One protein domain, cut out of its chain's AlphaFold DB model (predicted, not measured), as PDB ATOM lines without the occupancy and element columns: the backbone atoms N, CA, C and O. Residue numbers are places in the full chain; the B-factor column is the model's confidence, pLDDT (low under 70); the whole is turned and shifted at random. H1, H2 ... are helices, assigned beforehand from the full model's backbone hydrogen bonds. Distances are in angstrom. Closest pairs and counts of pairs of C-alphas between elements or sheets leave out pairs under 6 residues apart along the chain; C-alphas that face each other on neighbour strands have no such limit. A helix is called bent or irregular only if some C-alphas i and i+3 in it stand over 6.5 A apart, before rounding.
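What this domain is: This is residues 2 to 58 of the 184 residues of an uncharacterized protein of Blastopirellula sp (UniProt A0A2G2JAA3). What shape? A helical hairpin, H2 and H3, has a kinked helix, H1, on its H2 side, where residues 17 to 22 of H1 alone pack on H2 and H1 is apart from H3; the printed part is elongated, its C-alphas spanning 40 by 21 by 13 A. How built? It is all helix, 57 printed residues with three named helices, only just loose, with a radius of gyration of the C-alphas of 12.8 A.

Where its parts are: Where is H1? H1, residues 8 to 25, begins at C-alpha 8 (6.046, -21.724, 15.430) and is irregular: C-alphas 14 and 17 are 9.4 A apart. The others? H2 is residues 29 to 39; H3, residues 45 to 54, ends at C-alpha 54 (-19.668, -7.184, 22.505).

How they stand to each other: What touches? H1 touches H2 with residues 17 to 22 alone, about perpendicular; the closest C-alphas, of Asp 18 and Val 33, are 5.1 A apart. Hairpin H2 and H3 touch, opposite ways at a shallow tilt of 5 degrees; the closest C-alphas, 38 and 48, are 6.6 A apart. Backbones? Every O i to N i+4 pair is within hydrogen-bond range in H2 and H3, 12 of 14 in H1.

The domain as a whole: Any cut? The printed part has no cut. Low confidence? Residues 2 to 15 are under pLDDT 70.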
ATOM      1  N   LYS A   2       9.564 -22.830  33.810       32.59
ATOM      2  CA  LYS A   2      10.426 -22.511  32.660       32.59
ATOM      3  C   LYS A   2       9.547 -22.121  31.468       32.59
ATOM      4  O   LYS A   2       8.749 -22.938  31.016       32.59
ATOM      5  N   GLY A   3       9.684 -20.894  30.974       36.66
ATOM      6  CA  GLY A   3       9.050 -20.468  29.731       36.66
ATOM      7  C   GLY A   3       9.736 -21.148  28.552       36.66
ATOM      8  O   GLY A   3      10.683 -20.604  27.994       36.66
ATOM      9  N   HIS A   4       9.294 -22.349  28.178       43.53
ATOM     10  CA  HIS A   4       9.654 -22.898  26.876       43.53
ATOM     11  C   HIS A   4       9.122 -21.947  25.799       43.53
ATOM     12  O   HIS A   4       7.912 -21.771  25.642       43.53
ATOM     13  N   GLN A   5      10.033 -21.301  25.068       49.97
ATOM     14  CA  GLN A   5       9.697 -20.688  23.791       49.97
ATOM     15  C   GLN A   5       9.328 -21.821  22.834       49.97
ATOM     16  O   GLN A   5      10.193 -22.415  22.203       49.97
ATOM     17  N   LEU A   6       8.034 -22.138  22.777       55.19
ATOM     18  CA  LEU A   6       7.477 -23.020  21.757       55.19
ATOM     19  C   LEU A   6       7.860 -22.459  20.383       55.19
ATOM     20  O   LEU A   6       7.686 -21.256  20.137       55.19
ATOM     21  N   ASN A   7       8.365 -23.309  19.490       65.31
ATOM     22  CA  ASN A   7       8.611 -22.905  18.105       65.31
ATOM     23  C   ASN A   7       7.268 -22.589  17.393       65.31
ATOM     24  O   ASN A   7       6.195 -22.727  17.986       65.31
ATOM     25  N   ARG A   8       7.288 -22.105  16.141       52.75
ATOM     26  CA  ARG A   8       6.046 -21.724  15.430       52.75
ATOM     27  C   ARG A   8       5.065 -22.892  15.263       52.75
ATOM     28  O   ARG A   8       3.873 -22.689  15.470       52.75
ATOM     29  N   GLU A   9       5.553 -24.090  14.944       55.62
ATOM     30  CA  GLU A   9       4.718 -25.285  14.749       55.62
ATOM     31  C   GLU A   9       4.124 -25.790  16.071       55.62
ATOM     32  O   GLU A   9       2.938 -26.104  16.150       55.62
ATOM     33  N   GLU A  10       4.913 -25.789  17.142       55.81
ATOM     34  CA  GLU A  10       4.458 -26.131  18.487       55.81
ATOM     35  C   GLU A  10       3.476 -25.086  19.022       55.81
ATOM     36  O   GLU A  10       2.429 -25.438  19.556       55.81
ATOM     37  N   SER A  11       3.754 -23.795  18.828       53.09
ATOM     38  CA  SER A  11       2.840 -22.719  19.223       53.09
ATOM     39  C   SER A  11       1.498 -22.844  18.503       53.09
ATOM     40  O   SER A  11       0.467 -22.694  19.146       53.09
ATOM     41  N   PHE A  12       1.494 -23.172  17.207       52.56
ATOM     42  CA  PHE A  12       0.265 -23.414  16.450       52.56
ATOM     43  C   PHE A  12      -0.509 -24.628  16.987       52.56
ATOM     44  O   PHE A  12      -1.711 -24.542  17.222       52.56
ATOM     45  N   LYS A  13       0.186 -25.739  17.257       55.97
ATOM     46  CA  LYS A  13      -0.419 -26.977  17.768       55.97
ATOM     47  C   LYS A  13      -1.008 -26.825  19.178       55.97
ATOM     48  O   LYS A  13      -2.009 -27.465  19.482       55.97
ATOM     49  N   TYR A  14      -0.398 -25.997  20.026       56.84
ATOM     50  CA  TYR A  14      -0.833 -25.783  21.411       56.84
ATOM     51  C   TYR A  14      -1.826 -24.629  21.589       56.84
ATOM     52  O   TYR A  14      -2.664 -24.692  22.486       56.84
ATOM     53  N   LEU A  15      -1.725 -23.564  20.790       58.66
ATOM     54  CA  LEU A  15      -2.513 -22.342  20.981       58.66
ATOM     55  C   LEU A  15      -3.654 -22.182  19.972       58.66
ATOM     56  O   LEU A  15      -4.547 -21.376  20.225       58.66
ATOM     57  N   GLY A  16      -3.627 -22.919  18.857       74.25
ATOM     58  CA  GLY A  16      -4.491 -22.656  17.707       74.25
ATOM     59  C   GLY A  16      -4.080 -21.392  16.939       74.25
ATOM     60  O   GLY A  16      -3.159 -20.665  17.334       74.25
ATOM     61  N   THR A  17      -4.755 -21.128  15.817       75.81
ATOM     62  CA  THR A  17      -4.520 -19.936  14.980       75.81
ATOM     63  C   THR A  17      -4.753 -18.644  15.763       75.81
ATOM     64  O   THR A  17      -3.944 -17.723  15.697       75.81
ATOM     65  N   ASP A  18      -5.822 -18.599  16.556       73.31
ATOM     66  CA  ASP A  18      -6.230 -17.469  17.389       73.31
ATOM     67  C   ASP A  18      -5.249 -17.203  18.537       73.31
ATOM     68  O   ASP A  18      -4.860 -16.061  18.776       73.31
ATOM     69  N   GLY A  19      -4.780 -18.244  19.230       78.19
ATOM     70  CA  GLY A  19      -3.829 -18.065  20.325       78.19
ATOM     71  C   GLY A  19      -2.421 -17.683  19.848       78.19
ATOM     72  O   GLY A  19      -1.730 -16.910  20.518       78.19
ATOM     73  N   LEU A  20      -1.995 -18.162  18.672       80.38
ATOM     74  CA  LEU A  20      -0.767 -17.683  18.037       80.38
ATOM     75  C   LEU A  20      -0.904 -16.213  17.619       80.38
ATOM     76  O   LEU A  20       0.004 -15.424  17.881       80.38
ATOM     77  N   TYR A  21      -2.044 -15.844  17.030       82.44
ATOM     78  CA  TYR A  21      -2.342 -14.472  16.635       82.44
ATOM     79  C   TYR A  21      -2.320 -13.528  17.845       82.44
ATOM     80  O   TYR A  21      -1.556 -12.564  17.854       82.44
ATOM     81  N   ALA A  22      -3.034 -13.864  18.925       81.06
ATOM     82  CA  ALA A  22      -3.030 -13.104  20.178       81.06
ATOM     83  C   ALA A  22      -1.612 -12.893  20.731       81.06
ATOM     84  O   ALA A  22      -1.249 -11.803  21.169       81.06
ATOM     85  N   LYS A  23      -0.762 -13.926  20.672       78.06
ATOM     86  CA  LYS A  23       0.623 -13.849  21.156       78.06
ATOM     87  C   LYS A  23       1.506 -12.944  20.295       78.06
ATOM     88  O   LYS A  23       2.380 -12.283  20.856       78.06
ATOM     89  N   ILE A  24       1.326 -12.966  18.974       77.44
ATOM     90  CA  ILE A  24       2.102 -12.163  18.017       77.44
ATOM     91  C   ILE A  24       1.668 -10.701  18.078       77.44
ATOM     92  O   ILE A  24       2.517  -9.823  18.189       77.44
ATOM     93  N   HIS A  25       0.360 -10.457  18.046       76.31
ATOM     94  CA  HIS A  25      -0.216  -9.118  17.992       76.31
ATOM     95  C   HIS A  25      -0.441  -8.509  19.382       76.31
ATOM     96  O   HIS A  25      -0.748  -7.330  19.499       76.31
ATOM     97  N   GLY A  26      -0.243  -9.273  20.459       72.62
ATOM     98  CA  GLY A  26      -0.389  -8.779  21.829       72.62
ATOM     99  C   GLY A  26      -1.822  -8.361  22.178       72.62
ATOM    100  O   GLY A  26      -1.998  -7.524  23.060       72.62
ATOM    101  N   VAL A  27      -2.819  -8.909  21.484       81.12
ATOM    102  CA  VAL A  27      -4.249  -8.647  21.701       81.12
ATOM    103  C   VAL A  27      -4.872  -9.721  22.595       81.12
ATOM    104  O   VAL A  27      -4.288 -10.791  22.798       81.12
ATOM    105  N   SER A  28      -6.072  -9.461  23.118       83.12
ATOM    106  CA  SER A  28      -6.837 -10.475  23.848       83.12
ATOM    107  C   SER A  28      -7.172 -11.666  22.939       83.12
ATOM    108  O   SER A  28      -7.282 -11.541  21.716       83.12
ATOM    109  N   LYS A  29      -7.369 -12.854  23.527       84.00
ATOM    110  CA  LYS A  29      -7.753 -14.044  22.748       84.00
ATOM    111  C   LYS A  29      -9.084 -13.834  22.016       84.00
ATOM    112  O   LYS A  29      -9.242 -14.282  20.888       84.00
ATOM    113  N   GLN A  30     -10.021 -13.126  22.644       87.81
ATOM    114  CA  GLN A  30     -11.318 -12.803  22.050       87.81
ATOM    115  C   GLN A  30     -11.159 -11.903  20.819       87.81
ATOM    116  O   GLN A  30     -11.704 -12.225  19.765       87.81
ATOM    117  N   ARG A  31     -10.347 -10.840  20.918       87.31
ATOM    118  CA  ARG A  31     -10.024  -9.966  19.783       87.31
ATOM    119  C   ARG A  31      -9.349 -10.745  18.654       87.31
ATOM    120  O   ARG A  31      -9.767 -10.631  17.508       87.31
ATOM    121  N   ALA A  32      -8.382 -11.603  18.985       87.56
ATOM    122  CA  ALA A  32      -7.693 -12.436  18.002       87.56
ATOM    123  C   ALA A  32      -8.643 -13.367  17.233       87.56
ATOM    124  O   ALA A  32      -8.505 -13.507  16.021       87.56
ATOM    125  N   VAL A  33      -9.623 -13.986  17.903       88.94
ATOM    126  CA  VAL A  33     -10.637 -14.820  17.231       88.94
ATOM    127  C   VAL A  33     -11.435 -13.998  16.216       88.94
ATOM    128  O   VAL A  33     -11.630 -14.452  15.089       88.94
ATOM    129  N   ILE A  34     -11.869 -12.795  16.594       89.00
ATOM    130  CA  ILE A  34     -12.680 -11.916  15.741       89.00
ATOM    131  C   ILE A  34     -11.867 -11.427  14.533       89.00
ATOM    132  O   ILE A  34     -12.340 -11.506  13.399       89.00
ATOM    133  N   GLU A  35     -10.624 -10.987  14.746       88.56
ATOM    134  CA  GLU A  35      -9.738 -10.528  13.668       88.56
ATOM    135  C   GLU A  35      -9.366 -11.662  12.705       88.56
ATOM    136  O   GLU A  35      -9.424 -11.482  11.489       88.56
ATOM    137  N   VAL A  36      -9.066 -12.861  13.216       88.06
ATOM    138  CA  VAL A  36      -8.813 -14.037  12.369       88.06
ATOM    139  C   VAL A  36     -10.063 -14.411  11.572       88.06
ATOM    140  O   VAL A  36      -9.959 -14.664  10.372       88.06
ATOM    141  N   ALA A  37     -11.250 -14.399  12.187       87.31
ATOM    142  CA  ALA A  37     -12.504 -14.669  11.482       87.31
ATOM    143  C   ALA A  37     -12.758 -13.654  10.355       87.31
ATOM    144  O   ALA A  37     -13.172 -14.043   9.260       87.31
ATOM    145  N   LYS A  38     -12.456 -12.371  10.589       89.88
ATOM    146  CA  LYS A  38     -12.559 -11.315   9.576       89.88
ATOM    147  C   LYS A  38     -11.562 -11.515   8.434       89.88
ATOM    148  O   LYS A  38     -11.961 -11.486   7.271       89.88
ATOM    149  N   LEU A  39     -10.292 -11.785   8.741       87.06
ATOM    150  CA  LEU A  39      -9.245 -12.048   7.743       87.06
ATOM    151  C   LEU A  39      -9.560 -13.273   6.876       87.06
ATOM    152  O   LEU A  39      -9.277 -13.285   5.681       87.06
ATOM    153  N   MET A  40     -10.187 -14.292   7.466       88.38
ATOM    154  CA  MET A  40     -10.635 -15.491   6.759       88.38
ATOM    155  C   MET A  40     -11.969 -15.308   6.020       88.38
ATOM    156  O   MET A  40     -12.470 -16.266   5.439       88.38
ATOM    157  N   SER A  41     -12.548 -14.100   6.028       89.81
ATOM    158  CA  SER A  41     -13.864 -13.798   5.440       89.81
ATOM    159  C   SER A  41     -15.003 -14.676   5.983       89.81
ATOM    160  O   SER A  41     -15.994 -14.908   5.294       89.81
ATOM    161  N   ILE A  42     -14.869 -15.171   7.219       90.69
ATOM    162  CA  ILE A  42     -15.916 -15.930   7.923       90.69
ATOM    163  C   ILE A  42     -17.027 -14.982   8.388       90.69
ATOM    164  O   ILE A  42     -18.196 -15.359   8.397       90.69
ATOM    165  N   ILE A  43     -16.656 -13.753   8.752       91.00
ATOM    166  CA  ILE A  43     -17.572 -12.682   9.157       91.00
ATOM    167  C   ILE A  43     -17.403 -11.463   8.241       91.00
ATOM    168  O   ILE A  43     -16.300 -11.174   7.764       91.00
ATOM    169  N   ASN A  44     -18.499 -10.747   7.981       90.94
ATOM    170  CA  ASN A  44     -18.482  -9.490   7.223       90.94
ATOM    171  C   ASN A  44     -18.127  -8.293   8.138       90.94
ATOM    172  O   ASN A  44     -17.876  -8.470   9.327       90.94
ATOM    173  N   ASP A  45     -18.043  -7.076   7.583       88.62
ATOM    174  CA  ASP A  45     -17.736  -5.864   8.370       88.62
ATOM    175  C   ASP A  45     -18.777  -5.584   9.462       88.62
ATOM    176  O   ASP A  45     -18.417  -5.223  10.576       88.62
ATOM    177  N   PHE A  46     -20.062  -5.816   9.184       90.69
ATOM    178  CA  PHE A  46     -21.118  -5.602  10.171       90.69
ATOM    179  C   PHE A  46     -20.959  -6.536  11.378       90.69
ATOM    180  O   PHE A  46     -20.953  -6.074  12.519       90.69
ATOM    181  N   ASP A  47     -20.780  -7.834  11.134       88.88
ATOM    182  CA  ASP A  47     -20.583  -8.837  12.184       88.88
ATOM    183  C   ASP A  47     -19.295  -8.569  12.973       88.88
ATOM    184  O   ASP A  47     -19.280  -8.673  14.200       88.88
ATOM    185  N   TYR A  48     -18.227  -8.150  12.286       88.75
ATOM    186  CA  TYR A  48     -16.975  -7.728  12.910       88.75
ATOM    187  C   TYR A  48     -17.204  -6.594  13.919       88.75
ATOM    188  O   TYR A  48     -16.900  -6.767  15.102       88.75
ATOM    189  N   SER A  49     -17.833  -5.490  13.504       87.12
ATOM    190  CA  SER A  49     -18.122  -4.364  14.399       87.12
ATOM    191  C   SER A  49     -19.029  -4.762  15.573       87.12
ATOM    192  O   SER A  49     -18.849  -4.269  16.688       87.12
ATOM    193  N   GLN A  50     -20.008  -5.655  15.367       89.19
ATOM    194  CA  GLN A  50     -20.879  -6.136  16.453       89.19
ATOM    195  C   GLN A  50     -20.114  -6.978  17.479       89.19
ATOM    196  O   GLN A  50     -20.282  -6.789  18.687       89.19
ATOM    197  N   HIS A  51     -19.250  -7.883  17.022       89.88
ATOM    198  CA  HIS A  51     -18.451  -8.719  17.912       89.88
ATOM    199  C   HIS A  51     -17.430  -7.908  18.712       89.88
ATOM    200  O   HIS A  51     -17.235  -8.181  19.895       89.88
ATOM    201  N   LEU A  52     -16.829  -6.887  18.102       87.75
ATOM    202  CA  LEU A  52     -15.930  -5.962  18.784       87.75
ATOM    203  C   LEU A  52     -16.631  -5.190  19.909       87.75
ATOM    204  O   LEU A  52     -16.171  -5.206  21.053       87.75
ATOM    205  N   LYS A  53     -17.816  -4.633  19.630       86.31
ATOM    206  CA  LYS A  53     -18.658  -3.985  20.650       86.31
ATOM    207  C   LYS A  53     -19.013  -4.927  21.795       86.31
ATOM    208  O   LYS A  53     -18.977  -4.518  22.953       86.31
ATOM    209  N   PHE A  54     -19.328  -6.185  21.490       86.94
ATOM    210  CA  PHE A  54     -19.668  -7.184  22.505       86.94
ATOM    211  C   PHE A  54     -18.525  -7.424  23.501       86.94
ATOM    212  O   PHE A  54     -18.778  -7.599  24.692       86.94
ATOM    213  N   ILE A  55     -17.275  -7.396  23.033       84.81
ATOM    214  CA  ILE A  55     -16.091  -7.557  23.889       84.81
ATOM    215  C   ILE A  55     -15.538  -6.225  24.417       84.81
ATOM    216  O   ILE A  55     -14.485  -6.226  25.046       84.81
ATOM    217  N   GLN A  56     -16.249  -5.114  24.186       82.12
ATOM    218  CA  GLN A  56     -15.846  -3.756  24.573       82.12
ATOM    219  C   GLN A  56     -14.490  -3.332  23.982       82.12
ATOM    220  O   GLN A  56     -13.762  -2.551  24.584       82.12
ATOM    221  N   GLU A  57     -14.158  -3.832  22.790       81.25
ATOM    222  CA  GLU A  57     -12.985  -3.393  22.034       81.25
ATOM    223  C   GLU A  57     -13.449  -2.498  20.880       81.25
ATOM    224  O   GLU A  57     -14.295  -2.924  20.093       81.25
ATOM    225  N   PRO A  58     -12.921  -1.278  20.732       78.00
ATOM    226  CA  PRO A  58     -13.315  -0.404  19.632       78.00
ATOM    227  C   PRO A  58     -12.723  -0.817  18.281       78.00
ATOM    228  O   PRO A  58     -11.747  -1.568  18.191       78.00
TER     229      PRO A  58